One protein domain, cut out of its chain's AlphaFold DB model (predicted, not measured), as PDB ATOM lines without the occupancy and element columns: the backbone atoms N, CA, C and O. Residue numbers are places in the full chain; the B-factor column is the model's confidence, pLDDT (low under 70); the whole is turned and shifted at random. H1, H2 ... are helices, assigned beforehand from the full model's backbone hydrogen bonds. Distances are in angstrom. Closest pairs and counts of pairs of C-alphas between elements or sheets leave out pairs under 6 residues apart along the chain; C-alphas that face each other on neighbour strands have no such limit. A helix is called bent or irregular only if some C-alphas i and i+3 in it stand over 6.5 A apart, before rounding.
ATOM      1  N   THR A  32     -43.335  -6.732 -52.423       64.25
ATOM      2  CA  THR A  32     -42.002  -7.132 -51.936       64.25
ATOM      3  C   THR A  32     -40.858  -6.502 -52.734       64.25
ATOM      4  O   THR A  32     -39.712  -6.516 -52.288       64.25
ATOM      5  N   LYS A  33     -41.166  -5.918 -53.898       71.62
ATOM      6  CA  LYS A  33     -40.219  -5.241 -54.794       71.62
ATOM      7  C   LYS A  33     -40.352  -3.720 -54.774       71.62
ATOM      8  O   LYS A  33     -39.698  -3.060 -55.578       71.62
ATOM      9  N   ALA A  34     -41.183  -3.173 -53.885       73.06
ATOM     10  CA  ALA A  34     -41.308  -1.732 -53.707       73.06
ATOM     11  C   ALA A  34     -39.942  -1.112 -53.367       73.06
ATOM     12  O   ALA A  34     -39.180  -1.664 -52.569       73.06
ATOM     13  N   SER A  35     -39.642   0.026 -53.986       73.25
ATOM     14  CA  SER A  35     -38.345   0.705 -53.927       73.25
ATOM     15  C   SER A  35     -38.460   2.230 -53.826       73.25
ATOM     16  O   SER A  35     -37.529   2.882 -53.352       73.25
ATOM     17  N   THR A  36     -39.600   2.811 -54.221       74.38
ATOM     18  CA  THR A  36     -39.868   4.254 -54.105       74.38
ATOM     19  C   THR A  36     -40.807   4.570 -52.940       74.38
ATOM     20  O   THR A  36     -41.598   3.734 -52.504       74.38
ATOM     21  N   GLN A  37     -40.755   5.805 -52.428       65.88
ATOM     22  CA  GLN A  37     -41.641   6.254 -51.339       65.88
ATOM     23  C   GLN A  37     -43.125   6.119 -51.709       65.88
ATOM     24  O   GLN A  37     -43.940   5.767 -50.859       65.88
ATOM     25  N   VAL A  38     -43.460   6.336 -52.985       76.69
ATOM     26  CA  VAL A  38     -44.812   6.150 -53.514       76.69
ATOM     27  C   VAL A  38     -45.203   4.672 -53.529       76.69
ATOM     28  O   VAL A  38     -46.304   4.331 -53.110       76.69
ATOM     29  N   GLU A  39     -44.321   3.778 -53.988       81.69
ATOM     30  CA  GLU A  39     -44.573   2.328 -53.995       81.69
ATOM     31  C   GLU A  39     -44.791   1.788 -52.580       81.69
ATOM     32  O   GLU A  39     -45.731   1.028 -52.347       81.69
ATOM     33  N   TYR A  40     -43.991   2.244 -51.614       70.25
ATOM     34  CA  TYR A  40     -44.206   1.916 -50.206       70.25
ATOM     35  C   TYR A  40     -45.523   2.488 -49.667       70.25
ATOM     36  O   TYR A  40     -46.207   1.803 -48.908       70.25
ATOM     37  N   ALA A  41     -45.923   3.699 -50.073       71.31
ATOM     38  CA  ALA A  41     -47.198   4.293 -49.671       71.31
ATOM     39  C   ALA A  41     -48.412   3.552 -50.258       71.31
ATOM     40  O   ALA A  41     -49.396   3.351 -49.549       71.31
ATOM     41  N   ILE A  42     -48.335   3.099 -51.514       76.69
ATOM     42  CA  ILE A  42     -49.381   2.290 -52.161       76.69
ATOM     43  C   ILE A  42     -49.515   0.943 -51.455       76.69
ATOM     44  O   ILE A  42     -50.613   0.562 -51.062       76.69
ATOM     45  N   CYS A  43     -48.397   0.257 -51.220       74.06
ATOM     46  CA  CYS A  43     -48.391  -1.024 -50.519       74.06
ATOM     47  C   CYS A  43     -48.804  -0.908 -49.045       74.06
ATOM     48  O   CYS A  43     -49.356  -1.851 -48.483       74.06
ATOM     49  N   GLY A  44     -48.549   0.241 -48.413       59.47
ATOM     50  CA  GLY A  44     -48.890   0.517 -47.017       59.47
ATOM     51  C   GLY A  44     -50.306   1.056 -46.790       59.47
ATOM     52  O   GLY A  44     -50.693   1.245 -45.635       59.47
ATOM     53  N   ASN A  45     -51.080   1.324 -47.848       74.88
ATOM     54  CA  ASN A  45     -52.415   1.911 -47.753       74.88
ATOM     55  C   ASN A  45     -53.427   1.142 -48.629       74.88
ATOM     56  O   ASN A  45     -53.396   1.278 -49.851       74.88
ATOM     57  N   PRO A  46     -54.384   0.401 -48.037       77.50
ATOM     58  CA  PRO A  46     -55.341  -0.410 -48.795       77.50
ATOM     59  C   PRO A  46     -56.197   0.370 -49.800       77.50
ATOM     60  O   PRO A  46     -56.540  -0.169 -50.850       77.50
ATOM     61  N   ALA A  47     -56.532   1.633 -49.515       81.12
ATOM     62  CA  ALA A  47     -57.305   2.463 -50.437       81.12
ATOM     63  C   ALA A  47     -56.468   2.865 -51.663       81.12
ATOM     64  O   ALA A  47     -56.954   2.777 -52.788       81.12
ATOM     65  N   LEU A  48     -55.195   3.233 -51.466       85.00
ATOM     66  CA  LEU A  48     -54.264   3.490 -52.572       85.00
ATOM     67  C   LEU A  48     -53.944   2.217 -53.358       85.00
ATOM     68  O   LEU A  48     -53.869   2.260 -54.579       85.00
ATOM     69  N   SER A  49     -53.803   1.087 -52.671       85.12
ATOM     70  CA  SER A  49     -53.602  -0.231 -53.269       85.12
ATOM     71  C   SER A  49     -54.773  -0.612 -54.190       85.12
ATOM     72  O   SER A  49     -54.570  -0.962 -55.352       85.12
ATOM     73  N   ALA A  50     -56.013  -0.428 -53.720       88.06
ATOM     74  CA  ALA A  50     -57.219  -0.654 -54.515       88.06
ATOM     75  C   ALA A  50     -57.328   0.310 -55.710       88.06
ATOM     76  O   ALA A  50     -57.704  -0.116 -56.807       88.06
ATOM     77  N   LEU A  51     -56.972   1.586 -55.523       93.56
ATOM     78  CA  LEU A  51     -56.897   2.568 -56.610       93.56
ATOM     79  C   LEU A  51     -55.827   2.197 -57.645       93.56
ATOM     80  O   LEU A  51     -56.064   2.351 -58.840       93.56
ATOM     81  N   ASP A  52     -54.686   1.663 -57.214       94.38
ATOM     82  CA  ASP A  52     -53.606   1.202 -58.088       94.38
ATOM     83  C   ASP A  52     -54.018  -0.022 -58.915       94.38
ATOM     84  O   ASP A  52     -53.802  -0.073 -60.131       94.38
ATOM     85  N   GLU A  53     -54.724  -0.974 -58.307       91.94
ATOM     86  CA  GLU A  53     -55.323  -2.078 -59.051       91.94
ATOM     87  C   GLU A  53     -56.410  -1.630 -60.025       91.94
ATOM     88  O   GLU A  53     -56.480  -2.127 -61.155       91.94
ATOM     89  N   GLN A  54     -57.280  -0.713 -59.593       93.75
ATOM     90  CA  GLN A  54     -58.321  -0.150 -60.441       93.75
ATOM     91  C   GLN A  54     -57.690   0.553 -61.639       93.75
ATOM     92  O   GLN A  54     -58.071   0.267 -62.773       93.75
ATOM     93  N   LEU A  55     -56.662   1.371 -61.409       94.94
ATOM     94  CA  LEU A  55     -55.902   2.041 -62.454       94.94
ATOM     95  C   LEU A  55     -55.282   1.035 -63.425       94.94
ATOM     96  O   LEU A  55     -55.386   1.217 -64.633       94.94
ATOM     97  N   SER A  56     -54.698  -0.057 -62.929       93.88
ATOM     98  CA  SER A  56     -54.128  -1.117 -63.769       93.88
ATOM     99  C   SER A  56     -55.177  -1.843 -64.622       93.88
ATOM    100  O   SER A  56     -54.924  -2.174 -65.786       93.88
ATOM    101  N   ARG A  57     -56.379  -2.092 -64.083       92.38
ATOM    102  CA  ARG A  57     -57.503  -2.664 -64.846       92.38
ATOM    103  C   ARG A  57     -57.996  -1.688 -65.920       92.38
ATOM    104  O   ARG A  57     -58.072  -2.074 -67.086       92.38
ATOM    105  N   THR A  58     -58.242  -0.432 -65.553       91.62
ATOM    106  CA  THR A  58     -58.706   0.623 -66.469       91.62
ATOM    107  C   THR A  58     -57.676   0.928 -67.559       91.62
ATOM    108  O   THR A  58     -58.020   0.997 -68.734       91.62
ATOM    109  N   TYR A  59     -56.390   1.014 -67.214       92.75
ATOM    110  CA  TYR A  59     -55.306   1.211 -68.178       92.75
ATOM    111  C   TYR A  59     -55.245   0.088 -69.216       92.75
ATOM    112  O   TYR A  59     -55.098   0.368 -70.403       92.75
ATOM    113  N   ARG A  60     -55.398  -1.181 -68.808       91.00
ATOM    114  CA  ARG A  60     -55.422  -2.314 -69.751       91.00
ATOM    115  C   ARG A  60     -56.581  -2.217 -70.742       91.00
ATOM    116  O   ARG A  60     -56.395  -2.540 -71.911       91.00
ATOM    117  N   GLN A  61     -57.745  -1.752 -70.292       90.75
ATOM    118  CA  GLN A  61     -58.902  -1.522 -71.162       90.75
ATOM    119  C   GLN A  61     -58.656  -0.356 -72.130       90.75
ATOM    120  O   GLN A  61     -58.885  -0.506 -73.327       90.75
ATOM    121  N   ALA A  62     -58.125   0.765 -71.636       89.94
ATOM    122  CA  ALA A  62     -57.801   1.932 -72.455       89.94
ATOM    123  C   ALA A  62     -56.704   1.631 -73.497       89.94
ATOM    124  O   ALA A  62     -56.813   2.034 -74.651       89.94
ATOM    125  N   LEU A  63     -55.679   0.856 -73.123       90.75
ATOM    126  CA  LEU A  63     -54.581   0.466 -74.012       90.75
ATOM    127  C   LEU A  63     -55.043  -0.414 -75.184       90.75
ATOM    128  O   LEU A  63     -54.458  -0.346 -76.262       90.75
ATOM    129  N   ALA A  64     -56.080  -1.233 -74.985       88.62
ATOM    130  CA  ALA A  64     -56.659  -2.053 -76.050       88.62
ATOM    131  C   ALA A  64     -57.386  -1.214 -77.119       88.62
ATOM    132  O   ALA A  64     -57.571  -1.687 -78.238       88.62
ATOM    133  N   GLN A  65     -57.790   0.013 -76.776       89.62
ATOM    134  CA  GLN A  65     -58.511   0.930 -77.662       89.62
ATOM    135  C   GLN A  65     -57.577   1.959 -78.311       89.62
ATOM    136  O   GLN A  65     -57.723   2.255 -79.494       89.62
ATOM    137  N   ASP A  66     -56.605   2.481 -77.558       88.12
ATOM    138  CA  ASP A  66     -55.635   3.468 -78.033       88.12
ATOM    139  C   ASP A  66     -54.204   3.120 -77.561       88.12
ATOM    140  O   ASP A  66     -53.854   3.326 -76.392       88.12
ATOM    141  N   PRO A  67     -53.323   2.661 -78.471       85.25
ATOM    142  CA  PRO A  67     -51.920   2.392 -78.158       85.25
ATOM    143  C   PRO A  67     -51.141   3.609 -77.623       85.25
ATOM    144  O   PRO A  67     -50.153   3.433 -76.903       85.25
ATOM    145  N   GLN A  68     -51.567   4.843 -77.932       84.81
ATOM    146  CA  GLN A  68     -50.922   6.077 -77.459       84.81
ATOM    147  C   GLN A  68     -51.154   6.336 -75.962       84.81
ATOM    148  O   GLN A  68     -50.440   7.132 -75.352       84.81
ATOM    149  N   VAL A  69     -52.092   5.635 -75.310       86.44
ATOM    150  CA  VAL A  69     -52.286   5.695 -73.847       86.44
ATOM    151  C   VAL A  69     -51.025   5.255 -73.094       86.44
ATOM    152  O   VAL A  69     -50.745   5.760 -72.006       86.44
ATOM    153  N   ARG A  70     -50.202   4.380 -73.686       85.75
ATOM    154  CA  ARG A  70     -48.956   3.900 -73.069       85.75
ATOM    155  C   ARG A  70     -47.975   5.026 -72.745       85.75
ATOM    156  O   ARG A  70     -47.397   5.035 -71.659       85.75
ATOM    157  N   SER A  71     -47.761   5.963 -73.670       82.81
ATOM    158  CA  SER A  71     -46.813   7.068 -73.466       82.81
ATOM    159  C   SER A  71     -47.317   8.033 -72.390       82.81
ATOM    160  O   SER A  71     -46.552   8.421 -71.506       82.81
ATOM    161  N   ARG A  72     -48.624   8.330 -72.397       86.25
ATOM    162  CA  ARG A  72     -49.300   9.162 -71.390       86.25
ATOM    163  C   ARG A  72     -49.243   8.541 -69.993       86.25
ATOM    164  O   ARG A  72     -48.906   9.234 -69.037       86.25
ATOM    165  N   GLN A  73     -49.477   7.233 -69.877       89.38
ATOM    166  CA  GLN A  73     -49.389   6.519 -68.602       89.38
ATOM    167  C   GLN A  73     -47.960   6.524 -68.040       89.38
ATOM    168  O   GLN A  73     -47.769   6.766 -66.852       89.38
ATOM    169  N   LEU A  74     -46.941   6.306 -68.881       87.50
ATOM    170  CA  LEU A  74     -45.537   6.365 -68.451       87.50
ATOM    171  C   LEU A  74     -45.120   7.769 -68.000       87.50
ATOM    172  O   LEU A  74     -44.343   7.895 -67.056       87.50
ATOM    173  N   ALA A  75     -45.618   8.815 -68.661       84.88
ATOM    174  CA  ALA A  75     -45.381  10.192 -68.239       84.88
ATOM    175  C   ALA A  75     -46.048  10.484 -66.885       84.88
ATOM    176  O   ALA A  75     -45.408  11.052 -66.003       84.88
ATOM    177  N   TRP A  76     -47.291  10.029 -66.687       93.25
ATOM    178  CA  TRP A  76     -47.994  10.162 -65.410       93.25
ATOM    179  C   TRP A  76     -47.252   9.457 -64.261       93.25
ATOM    180  O   TRP A  76     -47.017  10.061 -63.213       93.25
ATOM    181  N   LEU A  77     -46.801   8.218 -64.498       88.44
ATOM    182  CA  LEU A  77     -46.032   7.419 -63.539       88.44
ATOM    183  C   LEU A  77     -44.695   8.055 -63.143       88.44
ATOM    184  O   LEU A  77     -44.190   7.725 -62.085       88.44
ATOM    185  N   ARG A  78     -44.104   8.926 -63.972       83.31
ATOM    186  CA  ARG A  78     -42.819   9.592 -63.680       83.31
ATOM    187  C   ARG A  78     -42.960  11.024 -63.168       83.31
ATOM    188  O   ARG A  78     -41.959  11.623 -62.794       83.31
ATOM    189  N   GLY A  79     -44.160  11.596 -63.221       86.56
ATOM    190  CA  GLY A  79     -44.394  13.003 -62.906       86.56
ATOM    191  C   GLY A  79     -45.455  13.160 -61.820       86.56
ATOM    192  O   GLY A  79     -45.104  13.059 -60.648       86.56
ATOM    193  N   PRO A  80     -46.730  13.389 -62.181       85.50
ATOM    194  CA  PRO A  80     -47.821  13.647 -61.238       85.50
ATOM    195  C   PRO A  80     -47.893  12.688 -60.043       85.50
ATOM    196  O   PRO A  80     -48.086  13.136 -58.919       85.50
ATOM    197  N   ARG A  81     -47.699  11.380 -60.266       87.50
ATOM    198  CA  ARG A  81     -47.687  10.385 -59.186       87.50
ATOM    199  C   ARG A  81     -46.471  10.549 -58.266       87.50
ATOM    200  O   ARG A  81     -46.622  10.553 -57.048       87.50
ATOM    201  N   GLU A  82     -45.278  10.690 -58.838       83.31
ATOM    202  CA  GLU A  82     -44.022  10.762 -58.073       83.31
ATOM    203  C   GLU A  82     -43.871  12.071 -57.293       83.31
ATOM    204  O   GLU A  82     -43.280  12.081 -56.217       83.31
ATOM    205  N   GLN A  83     -44.477  13.166 -57.764       87.69
ATOM    206  CA  GLN A  83     -44.489  14.455 -57.055       87.69
ATOM    207  C   GLN A  83     -45.186  14.392 -55.688       87.69
ATOM    208  O   GLN A  83     -44.907  15.223 -54.824       87.69
ATOM    209  N   CYS A  84     -46.069  13.414 -55.473       79.44
ATOM    210  CA  CYS A  84     -46.777  13.246 -54.209       79.44
ATOM    211  C   CYS A  84     -45.945  12.563 -53.109       79.44
ATOM    212  O   CYS A  84     -46.360  12.594 -51.947       79.44
ATOM    213  N   SER A  85     -44.797  11.949 -53.427       86.25
ATOM    214  CA  SER A  85     -44.010  11.148 -52.472       86.25
ATOM    215  C   SER A  85     -44.909  10.163 -51.694       86.25
ATOM    216  O   SER A  85     -45.671   9.420 -52.304       86.25
ATOM    217  N   ALA A  86     -44.879  10.148 -50.357       75.56
ATOM    218  CA  ALA A  86     -45.743   9.285 -49.542       75.56
ATOM    219  C   ALA A  86     -47.091   9.925 -49.128       75.56
ATOM    220  O   ALA A  86     -47.819   9.351 -48.318       75.56
ATOM    221  N   ASN A  87     -47.450  11.107 -49.649       79.06
ATOM    222  CA  ASN A  87     -48.658  11.820 -49.225       79.06
ATOM    223  C   ASN A  87     -49.929  11.153 -49.779       79.06
ATOM    224  O   ASN A  87     -50.242  11.246 -50.967       79.06
ATOM    225  N   VAL A  88     -50.705  10.529 -48.890       74.56
ATOM    226  CA  VAL A  88     -51.900   9.749 -49.247       74.56
ATOM    227  C   VAL A  88     -52.991  10.594 -49.905       74.56
ATOM    228  O   VAL A  88     -53.635  10.129 -50.844       74.56
ATOM    229  N   VAL A  89     -53.208  11.830 -49.448       86.06
ATOM    230  CA  VAL A  89     -54.252  12.713 -49.997       86.06
ATOM    231  C   VAL A  89     -53.889  13.137 -51.420       86.06
ATOM    232  O   VAL A  89     -54.725  13.051 -52.319       86.06
ATOM    233  N   CYS A  90     -52.627  13.516 -51.636       89.94
ATOM    234  CA  CYS A  90     -52.097  13.849 -52.957       89.94
ATOM    235  C   CYS A  90     -52.180  12.652 -53.909       89.94
ATOM    236  O   CYS A  90     -52.716  12.782 -55.008       89.94
ATOM    237  N   LEU A  91     -51.725  11.471 -53.469       89.12
ATOM    238  CA  LEU A  91     -51.780  10.251 -54.272       89.12
ATOM    239  C   LEU A  91     -53.222   9.892 -54.631       89.12
ATOM    240  O   LEU A  91     -53.505   9.641 -55.795       89.12
ATOM    241  N   THR A  92     -54.150   9.940 -53.673       90.12
ATOM    242  CA  THR A  92     -55.574   9.657 -53.920       90.12
ATOM    243  C   THR A  92     -56.142  10.581 -55.000       90.12
ATOM    244  O   THR A  92     -56.779  10.105 -55.940       90.12
ATOM    245  N   ALA A  93     -55.865  11.886 -54.918       92.69
ATOM    246  CA  ALA A  93     -56.292  12.852 -55.928       92.69
ATOM    247  C   ALA A  93     -55.649  12.580 -57.300       92.69
ATOM    248  O   ALA A  93     -56.345  12.587 -58.315       92.69
ATOM    249  N   ALA A  94     -54.350  12.271 -57.334       93.94
ATOM    250  CA  ALA A  94     -53.628  11.947 -58.564       93.94
ATOM    251  C   ALA A  94     -54.151  10.659 -59.230       93.94
ATOM    252  O   ALA A  94     -54.293  10.616 -60.453       93.94
ATOM    253  N   TYR A  95     -54.464   9.623 -58.443       94.75
ATOM    254  CA  TYR A  95     -55.073   8.378 -58.919       94.75
ATOM    255  C   TYR A  95     -56.474   8.620 -59.473       94.75
ATOM    256  O   TYR A  95     -56.779   8.143 -60.564       94.75
ATOM    257  N   GLN A  96     -57.307   9.386 -58.764       95.19
ATOM    258  CA  GLN A  96     -58.661   9.695 -59.216       95.19
ATOM    259  C   GLN A  96     -58.644  10.498 -60.521       95.19
ATOM    260  O   GLN A  96     -59.316  10.126 -61.477       95.19
ATOM    261  N   GLN A  97     -57.796  11.528 -60.606       94.25
ATOM    262  CA  GLN A  97     -57.623  12.318 -61.824       94.25
ATOM    263  C   GLN A  97     -57.172  11.452 -63.008       94.25
ATOM    264  O   GLN A  97     -57.648  11.630 -64.129       94.25
ATOM    265  N   GLN A  98     -56.258  10.507 -62.775       95.50
ATOM    266  CA  GLN A  98     -55.775   9.626 -63.834       95.50
ATOM    267  C   GLN A  98     -56.827   8.599 -64.260       95.50
ATOM    268  O   GLN A  98     -56.953   8.313 -65.449       95.50
ATOM    269  N   LEU A  99     -57.591   8.056 -63.314       94.69
ATOM    270  CA  LEU A  99     -58.723   7.179 -63.604       94.69
ATOM    271  C   LEU A  99     -59.775   7.902 -64.447       94.69
ATOM    272  O   LEU A  99     -60.225   7.351 -65.450       94.69
ATOM    273  N   ASP A 100     -60.111   9.141 -64.095       91.56
ATOM    274  CA  ASP A 100     -61.041   9.976 -64.856       91.56
ATOM    275  C   ASP A 100     -60.509  10.227 -66.279       91.56
ATOM    276  O   ASP A 100     -61.222  10.000 -67.260       91.56
ATOM    277  N   ALA A 101     -59.221  10.572 -66.412       89.69
ATOM    278  CA  ALA A 101     -58.568  10.786 -67.703       89.69
ATOM    279  C   ALA A 101     -58.554   9.528 -68.593       89.69
ATOM    280  O   ALA A 101     -58.751   9.633 -69.805       89.69
ATOM    281  N   LEU A 102     -58.344   8.339 -68.015       88.81
ATOM    282  CA  LEU A 102     -58.375   7.068 -68.749       88.81
ATOM    283  C   LEU A 102     -59.797   6.626 -69.117       88.81
ATOM    284  O   LEU A 102     -59.976   5.976 -70.144       88.81
ATOM    285  N   ASN A 103     -60.799   7.000 -68.320       87.06
ATOM    286  CA  ASN A 103     -62.215   6.749 -68.605       87.06
ATOM    287  C   ASN A 103     -62.832   7.792 -69.560       87.06
ATOM    288  O   ASN A 103     -64.025   7.727 -69.849       87.06
ATOM    289  N   GLY A 104     -62.045   8.760 -70.049       76.31
ATOM    290  CA  GLY A 104     -62.514   9.815 -70.953       76.31
ATOM    291  C   GLY A 104     -63.322  10.921 -70.266       76.31
ATOM    292  O   GLY A 104     -63.873  11.790 -70.943       76.31
ATOM    293  N   VAL A 105     -63.365  10.935 -68.932       57.28
ATOM    294  CA  VAL A 105     -63.969  12.008 -68.141       57.28
ATOM    295  C   VAL A 105     -62.938  13.130 -68.043       57.28
ATOM    296  O   VAL A 105     -62.071  13.151 -67.173       57.28
ATOM    297  N   SER A 106     -62.978  14.060 -68.996       41.97
ATOM    298  CA  SER A 106     -62.114  15.242 -68.971       41.97
ATOM    299  C   SER A 106     -62.589  16.213 -67.889       41.97
ATOM    300  O   SER A 106     -63.350  17.137 -68.163       41.97
ATOM    301  N   PRO A 138     -48.408   1.478 -39.986       45.38
ATOM    302  CA  PRO A 138     -49.258   0.400 -40.507       45.38
ATOM    303  C   PRO A 138     -48.551  -0.936 -40.807       45.38
ATOM    304  O   PRO A 138     -49.222  -1.960 -40.805       45.38
ATOM    305  N   ILE A 139     -47.230  -0.956 -41.030       48.03
ATOM    306  CA  ILE A 139     -46.486  -2.162 -41.464       48.03
ATOM    307  C   ILE A 139     -46.121  -3.085 -40.281       48.03
ATOM    308  O   ILE A 139     -45.740  -4.237 -40.463       48.03
ATOM    309  N   LEU A 140     -46.278  -2.612 -39.044       46.62
ATOM    310  CA  LEU A 140     -45.887  -3.360 -37.847       46.62
ATOM    311  C   LEU A 140     -46.745  -4.572 -37.516       46.62
ATOM    312  O   LEU A 140     -46.292  -5.447 -36.785       46.62
ATOM    313  N   PHE A 141     -47.992  -4.577 -37.968       52.22
ATOM    314  CA  PHE A 141     -49.005  -5.482 -37.431       52.22
ATOM    315  C   PHE A 141     -49.486  -6.504 -38.451       52.22
ATOM    316  O   PHE A 141     -50.468  -7.191 -38.191       52.22
ATOM    317  N   ASP A 142     -48.776  -6.649 -39.576       54.09
ATOM    318  CA  ASP A 142     -48.873  -7.893 -40.330       54.09
ATOM    319  C   ASP A 142     -48.419  -9.018 -39.378       54.09
ATOM    320  O   ASP A 142     -47.292  -8.963 -38.856       54.09
ATOM    321  N   PRO A 143     -49.296 -10.005 -39.101       44.69
ATOM    322  CA  PRO A 143     -49.030 -11.069 -38.148       44.69
ATOM    323  C   PRO A 143     -47.643 -11.679 -38.359       44.69
ATOM    324  O   PRO A 143     -46.924 -11.891 -37.389       44.69
ATOM    325  N   LYS A 144     -47.200 -11.826 -39.617       49.66
ATOM    326  CA  LYS A 144     -45.913 -12.414 -40.014       49.66
ATOM    327  C   LYS A 144     -44.683 -11.760 -39.367       49.66
ATOM    328  O   LYS A 144     -43.694 -12.459 -39.151       49.66
ATOM    329  N   TYR A 145     -44.724 -10.464 -39.050       49.06
ATOM    330  CA  TYR A 145     -43.577  -9.713 -38.514       49.06
ATOM    331  C   TYR A 145     -43.674  -9.430 -37.011       49.06
ATOM    332  O   TYR A 145     -42.656  -9.180 -36.367       49.06
ATOM    333  N   PHE A 146     -44.874  -9.509 -36.432       52.06
ATOM    334  CA  PHE A 146     -45.106  -9.138 -35.036       52.06
ATOM    335  C   PHE A 146     -44.823 -10.270 -34.031       52.06
ATOM    336  O   PHE A 146     -44.710 -10.024 -32.833       52.06
ATOM    337  N   TYR A 147     -44.653 -11.517 -34.485       46.12
ATOM    338  CA  TYR A 147     -44.388 -12.657 -33.592       46.12
ATOM    339  C   TYR A 147     -43.023 -12.600 -32.875       46.12
ATOM    340  O   TYR A 147     -42.837 -13.301 -31.880       46.12
ATOM    341  N   ASN A 148     -42.084 -11.761 -33.333       58.38
ATOM    342  CA  ASN A 148     -40.770 -11.569 -32.707       58.38
ATOM    343  C   ASN A 148     -40.627 -10.154 -32.119       58.38
ATOM    344  O   ASN A 148     -39.835  -9.329 -32.576       58.38
ATOM    345  N   VAL A 149     -41.420  -9.867 -31.087       64.69
ATOM    346  CA  VAL A 149     -41.389  -8.587 -30.358       64.69
ATOM    347  C   VAL A 149     -40.094  -8.395 -29.565       64.69
ATOM    348  O   VAL A 149     -39.789  -7.288 -29.132       64.69
ATOM    349  N   GLN A 150     -39.324  -9.463 -29.343       68.31
ATOM    350  CA  GLN A 150     -38.144  -9.474 -28.482       68.31
ATOM    351  C   GLN A 150     -37.111  -8.428 -28.911       68.31
ATOM    352  O   GLN A 150     -36.489  -7.811 -28.049       68.31
ATOM    353  N   GLY A 151     -36.978  -8.185 -30.220       73.62
ATOM    354  CA  GLY A 151     -36.117  -7.130 -30.752       73.62
ATOM    355  C   GLY A 151     -36.585  -5.726 -30.365       73.62
ATOM    356  O   GLY A 151     -35.773  -4.915 -29.952       73.62
ATOM    357  N   LEU A 152     -37.889  -5.444 -30.418       80.00
ATOM    358  CA  LEU A 152     -38.439  -4.140 -30.022       80.00
ATOM    359  C   LEU A 152     -38.427  -3.944 -28.501       80.00
ATOM    360  O   LEU A 152     -38.355  -2.822 -28.017       80.00
ATOM    361  N   LEU A 153     -38.507  -5.024 -27.728       81.62
ATOM    362  CA  LEU A 153     -38.477  -4.953 -26.269       81.62
ATOM    363  C   LEU A 153     -37.054  -4.795 -25.705       81.62
ATOM    364  O   LEU A 153     -36.919  -4.638 -24.488       81.62
ATOM    365  N   SER A 154     -36.005  -4.847 -26.532       83.44
ATOM    366  CA  SER A 154     -34.617  -4.746 -26.076       83.44
ATOM    367  C   SER A 154     -34.176  -3.299 -25.850       83.44
ATOM    368  O   SER A 154     -34.651  -2.367 -26.493       83.44
ATOM    369  N   GLU A 155     -33.208  -3.112 -24.952       82.38
ATOM    370  CA  GLU A 155     -32.587  -1.804 -24.718       82.38
ATOM    371  C   GLU A 155     -31.871  -1.277 -25.965       82.38
ATOM    372  O   GLU A 155     -31.979  -0.100 -26.303       82.38
ATOM    373  N   SER A 156     -31.179  -2.160 -26.690       84.38
ATOM    374  CA  SER A 156     -30.418  -1.796 -27.885       84.38
ATOM    375  C   SER A 156     -31.283  -1.170 -28.980       84.38
ATOM    376  O   SER A 156     -30.816  -0.259 -29.656       84.38
ATOM    377  N   ALA A 157     -32.544  -1.590 -29.118       86.50
ATOM    378  CA  ALA A 157     -33.456  -1.032 -30.114       86.50
ATOM    379  C   ALA A 157     -33.811   0.439 -29.852       86.50
ATOM    380  O   ALA A 157     -34.084   1.173 -30.797       86.50
ATOM    381  N   TRP A 158     -33.783   0.870 -28.588       89.38
ATOM    382  CA  TRP A 158     -34.215   2.209 -28.170       89.38
ATOM    383  C   TRP A 158     -33.065   3.131 -27.747       89.38
ATOM    384  O   TRP A 158     -33.282   4.305 -27.462       89.38
ATOM    385  N   ARG A 159     -31.836   2.612 -27.698       88.56
ATOM    386  CA  ARG A 159     -30.656   3.348 -27.220       88.56
ATOM    387  C   ARG A 159     -29.649   3.664 -28.332       88.56
ATOM    388  O   ARG A 159     -28.772   4.502 -28.133       88.56
ATOM    389  N   ASP A 160     -29.767   3.016 -29.491       87.56
ATOM    390  CA  ASP A 160     -28.872   3.211 -30.635       87.56
ATOM    391  C   ASP A 160     -29.139   4.559 -31.354       87.56
ATOM    392  O   ASP A 160     -30.232   4.766 -31.889       87.56
ATOM    393  N   PRO A 161     -28.151   5.479 -31.421       88.25
ATOM    394  CA  PRO A 161     -28.279   6.758 -32.123       88.25
ATOM    395  C   PRO A 161     -28.499   6.646 -33.634       88.25
ATOM    396  O   PRO A 161     -28.994   7.589 -34.252       88.25
ATOM    397  N   GLN A 162     -28.085   5.534 -34.243       88.06
ATOM    398  CA  GLN A 162     -28.213   5.297 -35.680       88.06
ATOM    399  C   GLN A 162     -29.486   4.528 -36.032       88.06
ATOM    400  O   GLN A 162     -29.901   4.528 -37.196       88.06
ATOM    401  N   ALA A 163     -30.126   3.903 -35.042       84.25
ATOM    402  CA  ALA A 163     -31.355   3.169 -35.258       84.25
ATOM    403  C   ALA A 163     -32.492   4.108 -35.668       84.25
ATOM    404  O   ALA A 163     -32.666   5.222 -35.159       84.25
ATOM    405  N   LYS A 164     -33.308   3.614 -36.594       86.06
ATOM    406  CA  LYS A 164     -34.579   4.222 -36.968       86.06
ATOM    407  C   LYS A 164     -35.678   3.227 -36.667       86.06
ATOM    408  O   LYS A 164     -35.689   2.130 -37.222       86.06
ATOM    409  N   LEU A 165     -36.610   3.633 -35.819       80.56
ATOM    410  CA  LEU A 165     -37.832   2.892 -35.576       80.56
ATOM    411  C   LEU A 165     -38.965   3.662 -36.242       80.56
ATOM    412  O   LEU A 165     -39.139   4.860 -36.021       80.56
ATOM    413  N   PHE A 166     -39.707   2.966 -37.104       76.31
ATOM    414  CA  PHE A 166     -40.853   3.535 -37.824       76.31
ATOM    415  C   PHE A 166     -40.461   4.732 -38.708       76.31
ATOM    416  O   PHE A 166     -41.150   5.738 -38.789       76.31
ATOM    417  N   GLY A 167     -39.286   4.650 -39.341       74.12
ATOM    418  CA  GLY A 167     -38.747   5.721 -40.189       74.12
ATOM    419  C   GLY A 167     -38.191   6.930 -39.425       74.12
ATOM    420  O   GLY A 167     -37.436   7.706 -40.012       74.12
ATOM    421  N   LYS A 168     -38.470   7.056 -38.122       81.50
ATOM    422  CA  LYS A 168     -37.964   8.132 -37.265       81.50
ATOM    423  C   LYS A 168     -36.703   7.678 -36.515       81.50
ATOM    424  O   LYS A 168     -36.683   6.564 -35.984       81.50
ATOM    425  N   PRO A 169     -35.637   8.498 -36.459       90.62
ATOM    426  CA  PRO A 169     -34.489   8.218 -35.603       90.62
ATOM    427  C   PRO A 169     -34.939   8.020 -34.161       90.62
ATOM    428  O   PRO A 169     -35.670   8.847 -33.624       90.62
ATOM    429  N   VAL A 170     -34.492   6.935 -33.539       90.81
ATOM    430  CA  VAL A 170     -34.967   6.495 -32.221       90.81
ATOM    431  C   VAL A 170     -34.807   7.575 -31.155       90.81
ATOM    432  O   VAL A 170     -35.720   7.834 -30.380       90.81
ATOM    433  N   LEU A 171     -33.674   8.274 -31.158       93.50
ATOM    434  CA  LEU A 171     -33.395   9.317 -30.172       93.50
ATOM    435  C   LEU A 171     -34.216  10.604 -30.357       93.50
ATOM    436  O   LEU A 171     -34.190  11.468 -29.482       93.50
ATOM    437  N   GLN A 172     -34.935  10.730 -31.474       92.69
ATOM    438  CA  GLN A 172     -35.842  11.845 -31.769       92.69
ATOM    439  C   GLN A 172     -37.300  11.525 -31.421       92.69
ATOM    440  O   GLN A 172     -38.185  12.314 -31.746       92.69
ATOM    441  N   TRP A 173     -37.559  10.370 -30.806       91.56
ATOM    442  CA  TRP A 173     -38.887  10.017 -30.326       91.56
ATOM    443  C   TRP A 173     -39.317  10.931 -29.182       91.56
ATOM    444  O   TRP A 173     -38.574  11.130 -28.219       91.56
ATOM    445  N   ASP A 174     -40.527  11.458 -29.293       89.50
ATOM    446  CA  ASP A 174     -41.167  12.331 -28.321       89.50
ATOM    447  C   ASP A 174     -42.423  11.675 -27.727       89.50
ATOM    448  O   ASP A 174     -42.822  10.562 -28.084       89.50
ATOM    449  N   ASP A 175     -43.039  12.347 -26.752       87.44
ATOM    450  CA  ASP A 175     -44.215  11.817 -26.066       87.44
ATOM    451  C   ASP A 175     -45.400  11.583 -27.013       87.44
ATOM    452  O   ASP A 175     -46.130  10.609 -26.817       87.44
ATOM    453  N   ALA A 176     -45.548  12.400 -28.060       87.62
ATOM    454  CA  ALA A 176     -46.630  12.265 -29.027       87.62
ATOM    455  C   ALA A 176     -46.457  11.007 -29.890       87.62
ATOM    456  O   ALA A 176     -47.439  10.308 -30.158       87.62
ATOM    457  N   ASP A 177     -45.221  10.655 -30.264       85.88
ATOM    458  CA  ASP A 177     -44.950   9.396 -30.967       85.88
ATOM    459  C   ASP A 177     -45.353   8.182 -30.117       85.88
ATOM    460  O   ASP A 177     -45.962   7.231 -30.617       85.88
ATOM    461  N   PHE A 178     -45.037   8.208 -28.818       88.50
ATOM    462  CA  PHE A 178     -45.375   7.121 -27.898       88.50
ATOM    463  C   PHE A 178     -46.876   7.018 -27.625       88.50
ATOM    464  O   PHE A 178     -47.409   5.909 -27.557       88.50
ATOM    465  N   GLU A 179     -47.566   8.150 -27.483       87.81
ATOM    466  CA  GLU A 179     -49.025   8.183 -27.369       87.81
ATOM    467  C   GLU A 179     -49.689   7.621 -28.623       87.81
ATOM    468  O   GLU A 179     -50.615   6.812 -28.532       87.81
ATOM    469  N   TYR A 180     -49.171   7.979 -29.795       83.25
ATOM    470  CA  TYR A 180     -49.673   7.454 -31.051       83.25
ATOM    471  C   TYR A 180     -49.402   5.951 -31.211       83.25
ATOM    472  O   TYR A 180     -50.303   5.206 -31.604       83.25
ATOM    473  N   LEU A 181     -48.206   5.474 -30.846       84.38
ATOM    474  CA  LEU A 181     -47.885   4.044 -30.823       84.38
ATOM    475  C   LEU A 181     -48.861   3.277 -29.921       84.38
ATOM    476  O   LEU A 181     -49.427   2.267 -30.345       84.38
ATOM    477  N   LYS A 182     -49.101   3.777 -28.702       88.06
ATOM    478  CA  LYS A 182     -50.060   3.190 -27.759       88.06
ATOM    479  C   LYS A 182     -51.469   3.149 -28.349       88.06
ATOM    480  O   LYS A 182     -52.082   2.084 -28.370       88.06
ATOM    481  N   TYR A 183     -51.949   4.275 -28.874       85.19
ATOM    482  CA  TYR A 183     -53.265   4.376 -29.503       85.19
ATOM    483  C   TYR A 183     -53.439   3.337 -30.619       85.19
ATOM    484  O   TYR A 183     -54.437   2.619 -30.657       85.19
ATOM    485  N   ARG A 184     -52.447   3.195 -31.505       82.06
ATOM    486  CA  ARG A 184     -52.490   2.225 -32.609       82.06
ATOM    487  C   ARG A 184     -52.486   0.774 -32.125       82.06
ATOM    488  O   ARG A 184     -53.244  -0.029 -32.668       82.06
ATOM    489  N   LEU A 185     -51.687   0.448 -31.108       84.81
ATOM    490  CA  LEU A 185     -51.661  -0.885 -30.496       84.81
ATOM    491  C   LEU A 185     -53.011  -1.239 -29.860       84.81
ATOM    492  O   LEU A 185     -53.508  -2.348 -30.038       84.81
ATOM    493  N   GLU A 186     -53.637  -0.294 -29.158       87.19
ATOM    494  CA  GLU A 186     -54.962  -0.491 -28.563       87.19
ATOM    495  C   GLU A 186     -56.044  -0.697 -29.631       87.19
ATOM    496  O   GLU A 186     -56.843  -1.625 -29.510       87.19
ATOM    497  N   GLN A 187     -56.032   0.092 -30.712       85.44
ATOM    498  CA  GLN A 187     -56.954  -0.101 -31.839       85.44
ATOM    499  C   GLN A 187     -56.790  -1.482 -32.487       85.44
ATOM    500  O   GLN A 187     -57.787  -2.161 -32.738       85.44
ATOM    501  N   GLN A 188     -55.552  -1.937 -32.702       83.50
ATOM    502  CA  GLN A 188     -55.299  -3.253 -33.290       83.50
ATOM    503  C   GLN A 188     -55.808  -4.385 -32.390       83.50
ATOM    504  O   GLN A 188     -56.467  -5.303 -32.874       83.50
ATOM    505  N   LYS A 189     -55.584  -4.306 -31.072       85.62
ATOM    506  CA  LYS A 189     -56.126  -5.294 -30.123       85.62
ATOM    507  C   LYS A 189     -57.652  -5.395 -30.204       85.62
ATOM    508  O   LYS A 189     -58.195  -6.497 -30.132       85.62
ATOM    509  N   MET A 190     -58.341  -4.263 -30.362       85.44
ATOM    510  CA  MET A 190     -59.801  -4.238 -30.506       85.44
ATOM    511  C   MET A 190     -60.259  -4.859 -31.832       85.44
ATOM    512  O   MET A 190     -61.262  -5.573 -31.852       85.44
ATOM    513  N   ALA A 191     -59.512  -4.648 -32.920       84.25
ATOM    514  CA  ALA A 191     -59.783  -5.275 -34.212       84.25
ATOM    515  C   ALA A 191     -59.631  -6.809 -34.156       84.25
ATOM    516  O   ALA A 191     -60.544  -7.519 -34.574       84.25
ATOM    517  N   GLU A 192     -58.548  -7.321 -33.555       83.75
ATOM    518  CA  GLU A 192     -58.324  -8.767 -33.364       83.75
ATOM    519  C   GLU A 192     -59.450  -9.412 -32.538       83.75
ATOM    520  O   GLU A 192     -59.905 -10.516 -32.837       83.75
ATOM    521  N   LEU A 193     -59.947  -8.709 -31.511       87.06
ATOM    522  CA  LEU A 193     -61.068  -9.186 -30.697       87.06
ATOM    523  C   LEU A 193     -62.358  -9.283 -31.515       87.06
ATOM    524  O   LEU A 193     -63.119 -10.242 -31.369       87.06
ATOM    525  N   GLN A 194     -62.618  -8.294 -32.370       87.44
ATOM    526  CA  GLN A 194     -63.801  -8.300 -33.222       87.44
ATOM    527  C   GLN A 194     -63.733  -9.415 -34.270       87.44
ATOM    528  O   GLN A 194     -64.733 -10.097 -34.499       87.44
ATOM    529  N   GLU A 195     -62.568  -9.637 -34.874       84.38
ATOM    530  CA  GLU A 195     -62.358 -10.728 -35.825       84.38
ATOM    531  C   GLU A 195     -62.550 -12.097 -35.160       84.38
ATOM    532  O   GLU A 195     -63.292 -12.931 -35.686       84.38
ATOM    533  N   ALA A 196     -61.987 -12.299 -33.964       84.94
ATOM    534  CA  ALA A 196     -62.187 -13.518 -33.185       84.94
ATOM    535  C   ALA A 196     -63.678 -13.757 -32.884       84.94
ATOM    536  O   ALA A 196     -64.197 -14.845 -33.136       84.94
ATOM    537  N   ARG A 197     -64.411 -12.729 -32.434       88.88
ATOM    538  CA  ARG A 197     -65.868 -12.821 -32.203       88.88
ATOM    539  C   ARG A 197     -66.631 -13.204 -33.467       88.88
ATOM    540  O   ARG A 197     -67.481 -14.091 -33.418       88.88
ATOM    541  N   ASN A 198     -66.316 -12.573 -34.596       88.56
ATOM    542  CA  ASN A 198     -66.956 -12.864 -35.877       88.56
ATOM    543  C   ASN A 198     -66.684 -14.311 -36.322       88.56
ATOM    544  O   ASN A 198     -67.599 -15.005 -36.763       88.56
ATOM    545  N   TRP A 199     -65.445 -14.787 -36.166       86.44
ATOM    546  CA  TRP A 199     -65.048 -16.150 -36.518       86.44
ATOM    547  C   TRP A 199     -65.787 -17.206 -35.684       86.44
ATOM    548  O   TRP A 199     -66.241 -18.212 -36.239       86.44
ATOM    549  N   TYR A 200     -65.943 -16.956 -34.377       90.00
ATOM    550  CA  TYR A 200     -66.689 -17.814 -33.450       90.00
ATOM    551  C   TYR A 200     -68.186 -17.826 -33.771       90.00
ATOM    552  O   TYR A 200     -68.790 -18.898 -33.831       90.00
ATOM    553  N   ALA A 201     -68.770 -16.655 -34.048       90.25
ATOM    554  CA  ALA A 201     -70.177 -16.519 -34.415       90.25
ATOM    555  C   ALA A 201     -70.513 -17.275 -35.712       90.25
ATOM    556  O   ALA A 201     -71.490 -18.016 -35.758       90.25
ATOM    557  N   GLN A 202     -69.665 -17.164 -36.743       92.62
ATOM    558  CA  GLN A 202     -69.840 -17.882 -38.016       92.62
ATOM    559  C   GLN A 202     -69.807 -19.410 -37.865       92.62
ATOM    560  O   GLN A 202     -70.392 -20.121 -38.678       92.62
ATOM    561  N   ARG A 203     -69.109 -19.921 -36.844       91.25
ATOM    562  CA  ARG A 203     -68.941 -21.359 -36.576       91.25
ATOM    563  C   ARG A 203     -69.831 -21.874 -35.446       91.25
ATOM    564  O   ARG A 203     -69.734 -23.046 -35.099       91.25
ATOM    565  N   ASN A 204     -70.692 -21.015 -34.893       91.75
ATOM    566  CA  ASN A 204     -71.597 -21.330 -33.790       91.75
ATOM    567  C   ASN A 204     -70.883 -21.931 -32.559       91.75
ATOM    568  O   ASN A 204     -71.364 -22.878 -31.936       91.75
ATOM    569  N   LEU A 205     -69.701 -21.403 -32.227       89.44
ATOM    570  CA  LEU A 205     -68.922 -21.832 -31.065       89.44
ATOM    571  C   LEU A 205     -69.379 -21.083 -29.807       89.44
ATOM    572  O   LEU A 205     -69.519 -19.864 -29.837       89.44
ATOM    573  N   GLN A 206     -69.569 -21.799 -28.694       85.38
ATOM    574  CA  GLN A 206     -70.017 -21.211 -27.418       85.38
ATOM    575  C   GLN A 206     -68.880 -20.795 -26.471       85.38
ATOM    576  O   GLN A 206     -69.128 -20.181 -25.437       85.38
ATOM    577  N   ASN A 207     -67.633 -21.129 -26.808       88.44
ATOM    578  CA  ASN A 207     -66.473 -20.788 -25.987       88.44
ATOM    579  C   ASN A 207     -66.138 -19.291 -26.095       88.44
ATOM    580  O   ASN A 207     -66.394 -18.666 -27.123       88.44
ATOM    581  N   ASP A 208     -65.510 -18.735 -25.060       87.44
ATOM    582  CA  ASP A 208     -65.049 -17.344 -25.047       87.44
ATOM    583  C   ASP A 208     -63.912 -17.127 -26.077       87.44
ATOM    584  O   ASP A 208     -62.850 -17.745 -25.939       87.44
ATOM    585  N   PRO A 209     -64.081 -16.237 -27.080       84.50
ATOM    586  CA  PRO A 209     -63.050 -15.936 -28.076       84.50
ATOM    587  C   PRO A 209     -61.753 -15.382 -27.476       84.50
ATOM    588  O   PRO A 209     -60.695 -15.488 -28.089       84.50
ATOM    589  N   THR A 210     -61.808 -14.797 -26.275       84.31
ATOM    590  CA  THR A 210     -60.621 -14.247 -25.605       84.31
ATOM    591  C   THR A 210     -59.706 -15.318 -25.016       84.31
ATOM    592  O   THR A 210     -58.542 -15.041 -24.732       84.31
ATOM    593  N   GLN A 211     -60.211 -16.543 -24.856       84.50
ATOM    594  CA  GLN A 211     -59.435 -17.688 -24.379       84.50
ATOM    595  C   GLN A 211     -58.730 -18.433 -25.520       84.50
ATOM    596  O   GLN A 211     -57.933 -19.333 -25.252       84.50
ATOM    597  N   ASP A 212     -58.986 -18.061 -26.778       83.00
ATOM    598  CA  ASP A 212     -58.295 -18.635 -27.928       83.00
ATOM    599  C   ASP A 212     -56.789 -18.340 -27.864       83.00
ATOM    600  O   ASP A 212     -56.361 -17.194 -27.688       83.00
ATOM    601  N   SER A 213     -55.963 -19.375 -28.029       76.69
ATOM    602  CA  SER A 213     -54.505 -19.244 -27.946       76.69
ATOM    603  C   SER A 213     -53.948 -18.299 -29.015       76.69
ATOM    604  O   SER A 213     -52.996 -17.563 -28.751       76.69
ATOM    605  N   THR A 214     -54.569 -18.246 -30.194       73.44
ATOM    606  CA  THR A 214     -54.159 -17.381 -31.304       73.44
ATOM    607  C   THR A 214     -54.452 -15.913 -31.011       73.44
ATOM    608  O   THR A 214     -53.618 -15.050 -31.299       73.44
ATOM    609  N   TYR A 215     -55.621 -15.620 -30.435       80.44
ATOM    610  CA  TYR A 215     -55.983 -14.270 -29.992       80.44
ATOM    611  C   TYR A 215     -55.076 -13.802 -28.846       80.44
ATOM    612  O   TYR A 215     -54.530 -12.693 -28.880       80.44
ATOM    613  N   ARG A 216     -54.861 -14.663 -27.845       82.69
ATOM    614  CA  ARG A 216     -54.020 -14.351 -26.684       82.69
ATOM    615  C   ARG A 216     -52.584 -14.037 -27.073       82.69
ATOM    616  O   ARG A 216     -52.076 -12.994 -26.684       82.69
ATOM    617  N   LEU A 217     -51.948 -14.875 -27.891       74.62
ATOM    618  CA  LEU A 217     -50.560 -14.655 -28.312       74.62
ATOM    619  C   LEU A 217     -50.372 -13.307 -29.024       74.62
ATOM    620  O   LEU A 217     -49.401 -12.596 -28.757       74.62
ATOM    621  N   ARG A 218     -51.318 -12.927 -29.894       74.25
ATOM    622  CA  ARG A 218     -51.269 -11.653 -30.627       74.25
ATOM    623  C   ARG A 218     -51.479 -10.448 -29.716       74.25
ATOM    624  O   ARG A 218     -50.726  -9.479 -29.782       74.25
ATOM    625  N   THR A 219     -52.464 -10.515 -28.828       83.25
ATOM    626  CA  THR A 219     -52.794  -9.398 -27.932       83.25
ATOM    627  C   THR A 219     -51.805  -9.233 -26.779       83.25
ATOM    628  O   THR A 219     -51.500  -8.097 -26.413       83.25
ATOM    629  N   GLU A 220     -51.244 -10.323 -26.248       83.06
ATOM    630  CA  GLU A 220     -50.186 -10.297 -25.228       83.06
ATOM    631  C   GLU A 220     -48.893  -9.683 -25.782       83.06
ATOM    632  O   GLU A 220     -48.238  -8.897 -25.097       83.06
ATOM    633  N   ALA A 221     -48.536  -9.986 -27.033       79.75
ATOM    634  CA  ALA A 221     -47.403  -9.362 -27.712       79.75
ATOM    635  C   ALA A 221     -47.573  -7.834 -27.815       79.75
ATOM    636  O   ALA A 221     -46.654  -7.090 -27.472       79.75
ATOM    637  N   MET A 222     -48.764  -7.357 -28.204       84.12
ATOM    638  CA  MET A 222     -49.066  -5.921 -28.290       84.12
ATOM    639  C   MET A 222     -49.047  -5.268 -26.911       84.12
ATOM    640  O   MET A 222     -48.479  -4.190 -26.743       84.12
ATOM    641  N   GLN A 223     -49.609  -5.947 -25.908       88.75
ATOM    642  CA  GLN A 223     -49.627  -5.453 -24.536       88.75
ATOM    643  C   GLN A 223     -48.213  -5.278 -23.975       88.75
ATOM    644  O   GLN A 223     -47.927  -4.241 -23.389       88.75
ATOM    645  N   LYS A 224     -47.295  -6.218 -24.230       86.31
ATOM    646  CA  LYS A 224     -45.893  -6.097 -23.795       86.31
ATOM    647  C   LYS A 224     -45.196  -4.861 -24.364       86.31
ATOM    648  O   LYS A 224     -44.359  -4.276 -23.681       86.31
ATOM    649  N   VAL A 225     -45.521  -4.457 -25.595       87.38
ATOM    650  CA  VAL A 225     -44.988  -3.213 -26.177       87.38
ATOM    651  C   VAL A 225     -45.568  -2.000 -25.462       87.38
ATOM    652  O   VAL A 225     -44.802  -1.118 -25.086       87.38
ATOM    653  N   ILE A 226     -46.888  -1.976 -25.228       89.12
ATOM    654  CA  ILE A 226     -47.559  -0.897 -24.481       89.12
ATOM    655  C   ILE A 226     -46.931  -0.744 -23.089       89.12
ATOM    656  O   ILE A 226     -46.541   0.360 -22.708       89.12
ATOM    657  N   ASP A 227     -46.772  -1.848 -22.362       88.25
ATOM    658  CA  ASP A 227     -46.199  -1.870 -21.012       88.25
ATOM    659  C   ASP A 227     -44.713  -1.475 -21.005       88.25
ATOM    660  O   ASP A 227     -44.194  -0.976 -20.006       88.25
ATOM    661  N   GLY A 228     -44.017  -1.670 -22.129       86.94
ATOM    662  CA  GLY A 228     -42.616  -1.300 -22.315       86.94
ATOM    663  C   GLY A 228     -42.374   0.191 -22.567       86.94
ATOM    664  O   GLY A 228     -41.251   0.649 -22.357       86.94
ATOM    665  N   ILE A 229     -43.396   0.968 -22.955       90.00
ATOM    666  CA  ILE A 229     -43.260   2.388 -23.334       90.00
ATOM    667  C   ILE A 229     -42.491   3.229 -22.299       90.00
ATOM    668  O   ILE A 229     -41.561   3.934 -22.700       90.00
ATOM    669  N   PRO A 230     -42.789   3.166 -20.982       91.06
ATOM    670  CA  PRO A 230     -42.039   3.938 -19.990       91.06
ATOM    671  C   PRO A 230     -40.538   3.620 -19.999       91.06
ATOM    672  O   PRO A 230     -39.704   4.510 -19.839       91.06
ATOM    673  N   ARG A 231     -40.185   2.352 -20.238       87.88
ATOM    674  CA  ARG A 231     -38.795   1.897 -20.306       87.88
ATOM    675  C   ARG A 231     -38.102   2.377 -21.581       87.88
ATOM    676  O   ARG A 231     -36.948   2.785 -21.519       87.88
ATOM    677  N   PHE A 232     -38.807   2.400 -22.711       91.38
ATOM    678  CA  PHE A 232     -38.287   2.947 -23.969       91.38
ATOM    679  C   PHE A 232     -37.954   4.435 -23.835       91.38
ATOM    680  O   PHE A 232     -36.850   4.853 -24.183       91.38
ATOM    681  N   LYS A 233     -38.869   5.213 -23.238       87.06
ATOM    682  CA  LYS A 233     -38.649   6.633 -22.921       87.06
ATOM    683  C   LYS A 233     -37.411   6.832 -22.048       87.06
ATOM    684  O   LYS A 233     -36.592   7.704 -22.330       87.06
ATOM    685  N   TYR A 234     -37.251   6.000 -21.018       85.88
ATOM    686  CA  TYR A 234     -36.081   6.038 -20.143       85.88
ATOM    687  C   TYR A 234     -34.770   5.796 -20.910       85.88
ATOM    688  O   TYR A 234     -33.832   6.582 -20.776       85.88
ATOM    689  N   TRP A 235     -34.712   4.763 -21.754       88.94
ATOM    690  CA  TRP A 235     -33.513   4.448 -22.540       88.94
ATOM    691  C   TRP A 235     -33.142   5.550 -23.534       88.94
ATOM    692  O   TRP A 235     -31.968   5.914 -23.628       88.94
ATOM    693  N   ILE A 236     -34.129   6.142 -24.213       91.00
ATOM    694  CA  ILE A 236     -33.910   7.296 -25.095       91.00
ATOM    695  C   ILE A 236     -33.383   8.491 -24.300       91.00
ATOM    696  O   ILE A 236     -32.408   9.123 -24.706       91.00
ATOM    697  N   ALA A 237     -33.986   8.799 -23.147       85.88
ATOM    698  CA  ALA A 237     -33.550   9.906 -22.300       85.88
ATOM    699  C   ALA A 237     -32.103   9.719 -21.817       85.88
ATOM    700  O   ALA A 237     -31.311  10.667 -21.855       85.88
ATOM    701  N   GLN A 238     -31.739   8.494 -21.428       87.12
ATOM    702  CA  GLN A 238     -30.379   8.136 -21.036       87.12
ATOM    703  C   GLN A 238     -29.392   8.308 -22.200       87.12
ATOM    704  O   GLN A 238     -28.385   9.001 -22.043       87.12
ATOM    705  N   ALA A 239     -29.691   7.756 -23.381       90.00
ATOM    706  CA  ALA A 239     -28.854   7.912 -24.573       90.00
ATOM    707  C   ALA A 239     -28.680   9.383 -24.978       90.00
ATOM    708  O   ALA A 239     -27.567   9.822 -25.269       90.00
ATOM    709  N   ASN A 240     -29.755  10.171 -24.934       90.50
ATOM    710  CA  ASN A 240     -29.710  11.609 -25.190       90.50
ATOM    711  C   ASN A 240     -28.881  12.363 -24.139       90.50
ATOM    712  O   ASN A 240     -28.235  13.362 -24.455       90.50
ATOM    713  N   GLY A 241     -28.892  11.922 -22.879       89.75
ATOM    714  CA  GLY A 241     -27.998  12.429 -21.835       89.75
ATOM    715  C   GLY A 241     -26.526  12.146 -22.148       89.75
ATOM    716  O   GLY A 241     -25.705  13.060 -22.116       89.75
ATOM    717  N   GLU A 242     -26.204  10.909 -22.529       89.19
ATOM    718  CA  GLU A 242     -24.844  10.497 -22.897       89.19
ATOM    719  C   GLU A 242     -24.323  11.233 -24.140       89.19
ATOM    720  O   GLU A 242     -23.179  11.684 -24.149       89.19
ATOM    721  N   GLN A 243     -25.155  11.405 -25.172       92.38
ATOM    722  CA  GLN A 243     -24.827  12.188 -26.372       92.38
ATOM    723  C   GLN A 243     -24.472  13.635 -26.008       92.38
ATOM    724  O   GLN A 243     -23.425  14.142 -26.410       92.38
ATOM    725  N   ARG A 244     -25.304  14.286 -25.182       94.50
ATOM    726  CA  ARG A 244     -25.052  15.654 -24.706       94.50
ATOM    727  C   ARG A 244     -23.764  15.746 -23.893       94.50
ATOM    728  O   ARG A 244     -22.969  16.646 -24.143       94.50
ATOM    729  N   ALA A 245     -23.519  14.800 -22.987       93.31
ATOM    730  CA  ALA A 245     -22.294  14.760 -22.192       93.31
ATOM    731  C   ALA A 245     -21.041  14.579 -23.068       93.31
ATOM    732  O   ALA A 245     -20.045  15.272 -22.865       93.31
ATOM    733  N   ARG A 246     -21.093  13.703 -24.083       95.06
ATOM    734  CA  ARG A 246     -19.996  13.517 -25.049       95.06
ATOM    735  C   ARG A 246     -19.720  14.790 -25.842       95.06
ATOM    736  O   ARG A 246     -18.565  15.194 -25.943       95.06
ATOM    737  N   HIS A 247     -20.759  15.444 -26.359       96.19
ATOM    738  CA  HIS A 247     -20.604  16.702 -27.086       96.19
ATOM    739  C   HIS A 247     -20.039  17.821 -26.203       96.19
ATOM    740  O   HIS A 247     -19.130  18.528 -26.631       96.19
ATOM    741  N   GLN A 248     -20.508  17.946 -24.960       96.94
ATOM    742  CA  GLN A 248     -19.965  18.914 -24.001       96.94
ATOM    743  C   GLN A 248     -18.492  18.630 -23.678       96.94
ATOM    744  O   GLN A 248     -17.677  19.550 -23.688       96.94
ATOM    745  N   ALA A 249     -18.123  17.367 -23.456       97.31
ATOM    746  CA  ALA A 249     -16.736  16.982 -23.208       97.31
ATOM    747  C   ALA A 249     -15.822  17.317 -24.400       97.31
ATOM    748  O   ALA A 249     -14.747  17.880 -24.204       97.31
ATOM    749  N   GLN A 250     -16.268  17.043 -25.630       97.31
ATOM    750  CA  GLN A 250     -15.535  17.399 -26.852       97.31
ATOM    751  C   GLN A 250     -15.348  18.914 -26.993       97.31
ATOM    752  O   GLN A 250     -14.263  19.374 -27.340       97.31
ATOM    753  N   GLN A 251     -16.383  19.703 -26.696       97.38
ATOM    754  CA  GLN A 251     -16.299  21.164 -26.739       97.38
ATOM    755  C   GLN A 251     -15.308  21.712 -25.707       97.38
ATOM    756  O   GLN A 251     -14.494  22.568 -26.042       97.38
ATOM    757  N   LEU A 252     -15.338  21.195 -24.476       98.00
ATOM    758  CA  LEU A 252     -14.404  21.595 -23.422       98.00
ATOM    759  C   LEU A 252     -12.957  21.234 -23.775       98.00
ATOM    760  O   LEU A 252     -12.058  22.039 -23.553       98.00
TER     761      LEU A 252
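Overview. This is residues 32 to 106 and 138 to 252 of the 384 residues of an uncharacterized protein of Pseudomonas sp. TAD18 (UniProt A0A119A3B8). The model has two separate lobes: a small bundle of H2, H3 and H4, with H1 across the end that is nearer the second lobe, and a long helical hairpin of H8 and the first arm of bent H9, whose second arm runs on past the hairpin. The short helices H6 and H7 pack on the two arms of H9, H5 lies near H8, and residues 244 to 252 at the end of H9 stick out. The printed part has 190 residues with nine named helices, H1 to H9 in that order, and no named strand; the class is all helix. The whole is loose and flat, with a radius of gyration of the C-alphas of 22.8 A and spans of 67 by 66 by 25 A.

Arrangement. H1, residues 37 to 43, touches H2, residues 46 to 65, only at the corner; their closest C-alphas, Ile 42 and Ser 49, are 5.0 A apart. H2 and H3, residues 69 to 78, form a helical hairpin at a shallow tilt of 29 degrees; their closest C-alphas, Leu 63 and Val 69, are 5.7 A apart. H2 touches H4, residues 88 to 102, the same way at a shallow tilt of 18 degrees, closest at C-alphas 55 and 99, 6.0 A. Across the cut, H5, residues 138 to 141, is only just irregular, with C-alphas 138 and 141 6.6 A apart. H8, residues 175 to 202, is close to H5 but not clearly touching it, with C-alphas 141 and 188, the closest, 7.9 A apart. H9, residues 213 to 252, was assigned as one helix by its hydrogen bonds but is bent, with C-alphas 227 and 230 7.2 A apart; its arms H9a, residues 213 to 227, and H9b, residues 230 to 252, stand at a steep tilt of 37 degrees, only just past shallow. H8 and H9a form a helical hairpin at a shallow tilt of 12 degrees, closest at C-alphas 189 and 219, 5.7 A. H6, residues 143 to 146, only just touches H9a, with 3 pairs of C-alphas within 8 A, the closest being 146 and 221, 7.7 A. H7, residues 155 to 159, touches residues 232 to 239 of H9b, closest at C-alphas 159 and 236, 5.5 A. Every O i to N i+4 pair is within hydrogen-bond range in H1, H3, H4, H7, H8, H9a and H9b, against 15 of 16 in H2, while H5 and H6 are too short for one.

Along the chain. H1 begins at C-alpha 37 (-41.641, 6.254, -51.339). H2 is 29.1 A long, H4 20.7 A, H8 41.0 A, H9a 20.5 A and H9b 33.0 A. H9b ends at C-alpha 252 (-14.404, 21.595, -23.422).

Size, cuts and confidence. The C-alphas of Gln 65 and Leu 252, the two farthest apart, are 72.9 A apart. Residues 107 to 137 are not printed, and C-alphas 106 and 138 are 34.6 A apart across the cut. The link from H7 to H8 is long, and in it residues 164 to 165 pair antiparallel with 168 to 169. The mean pLDDT of the printed part is 83.4; 18 residues are under 70, among them 138 to 150.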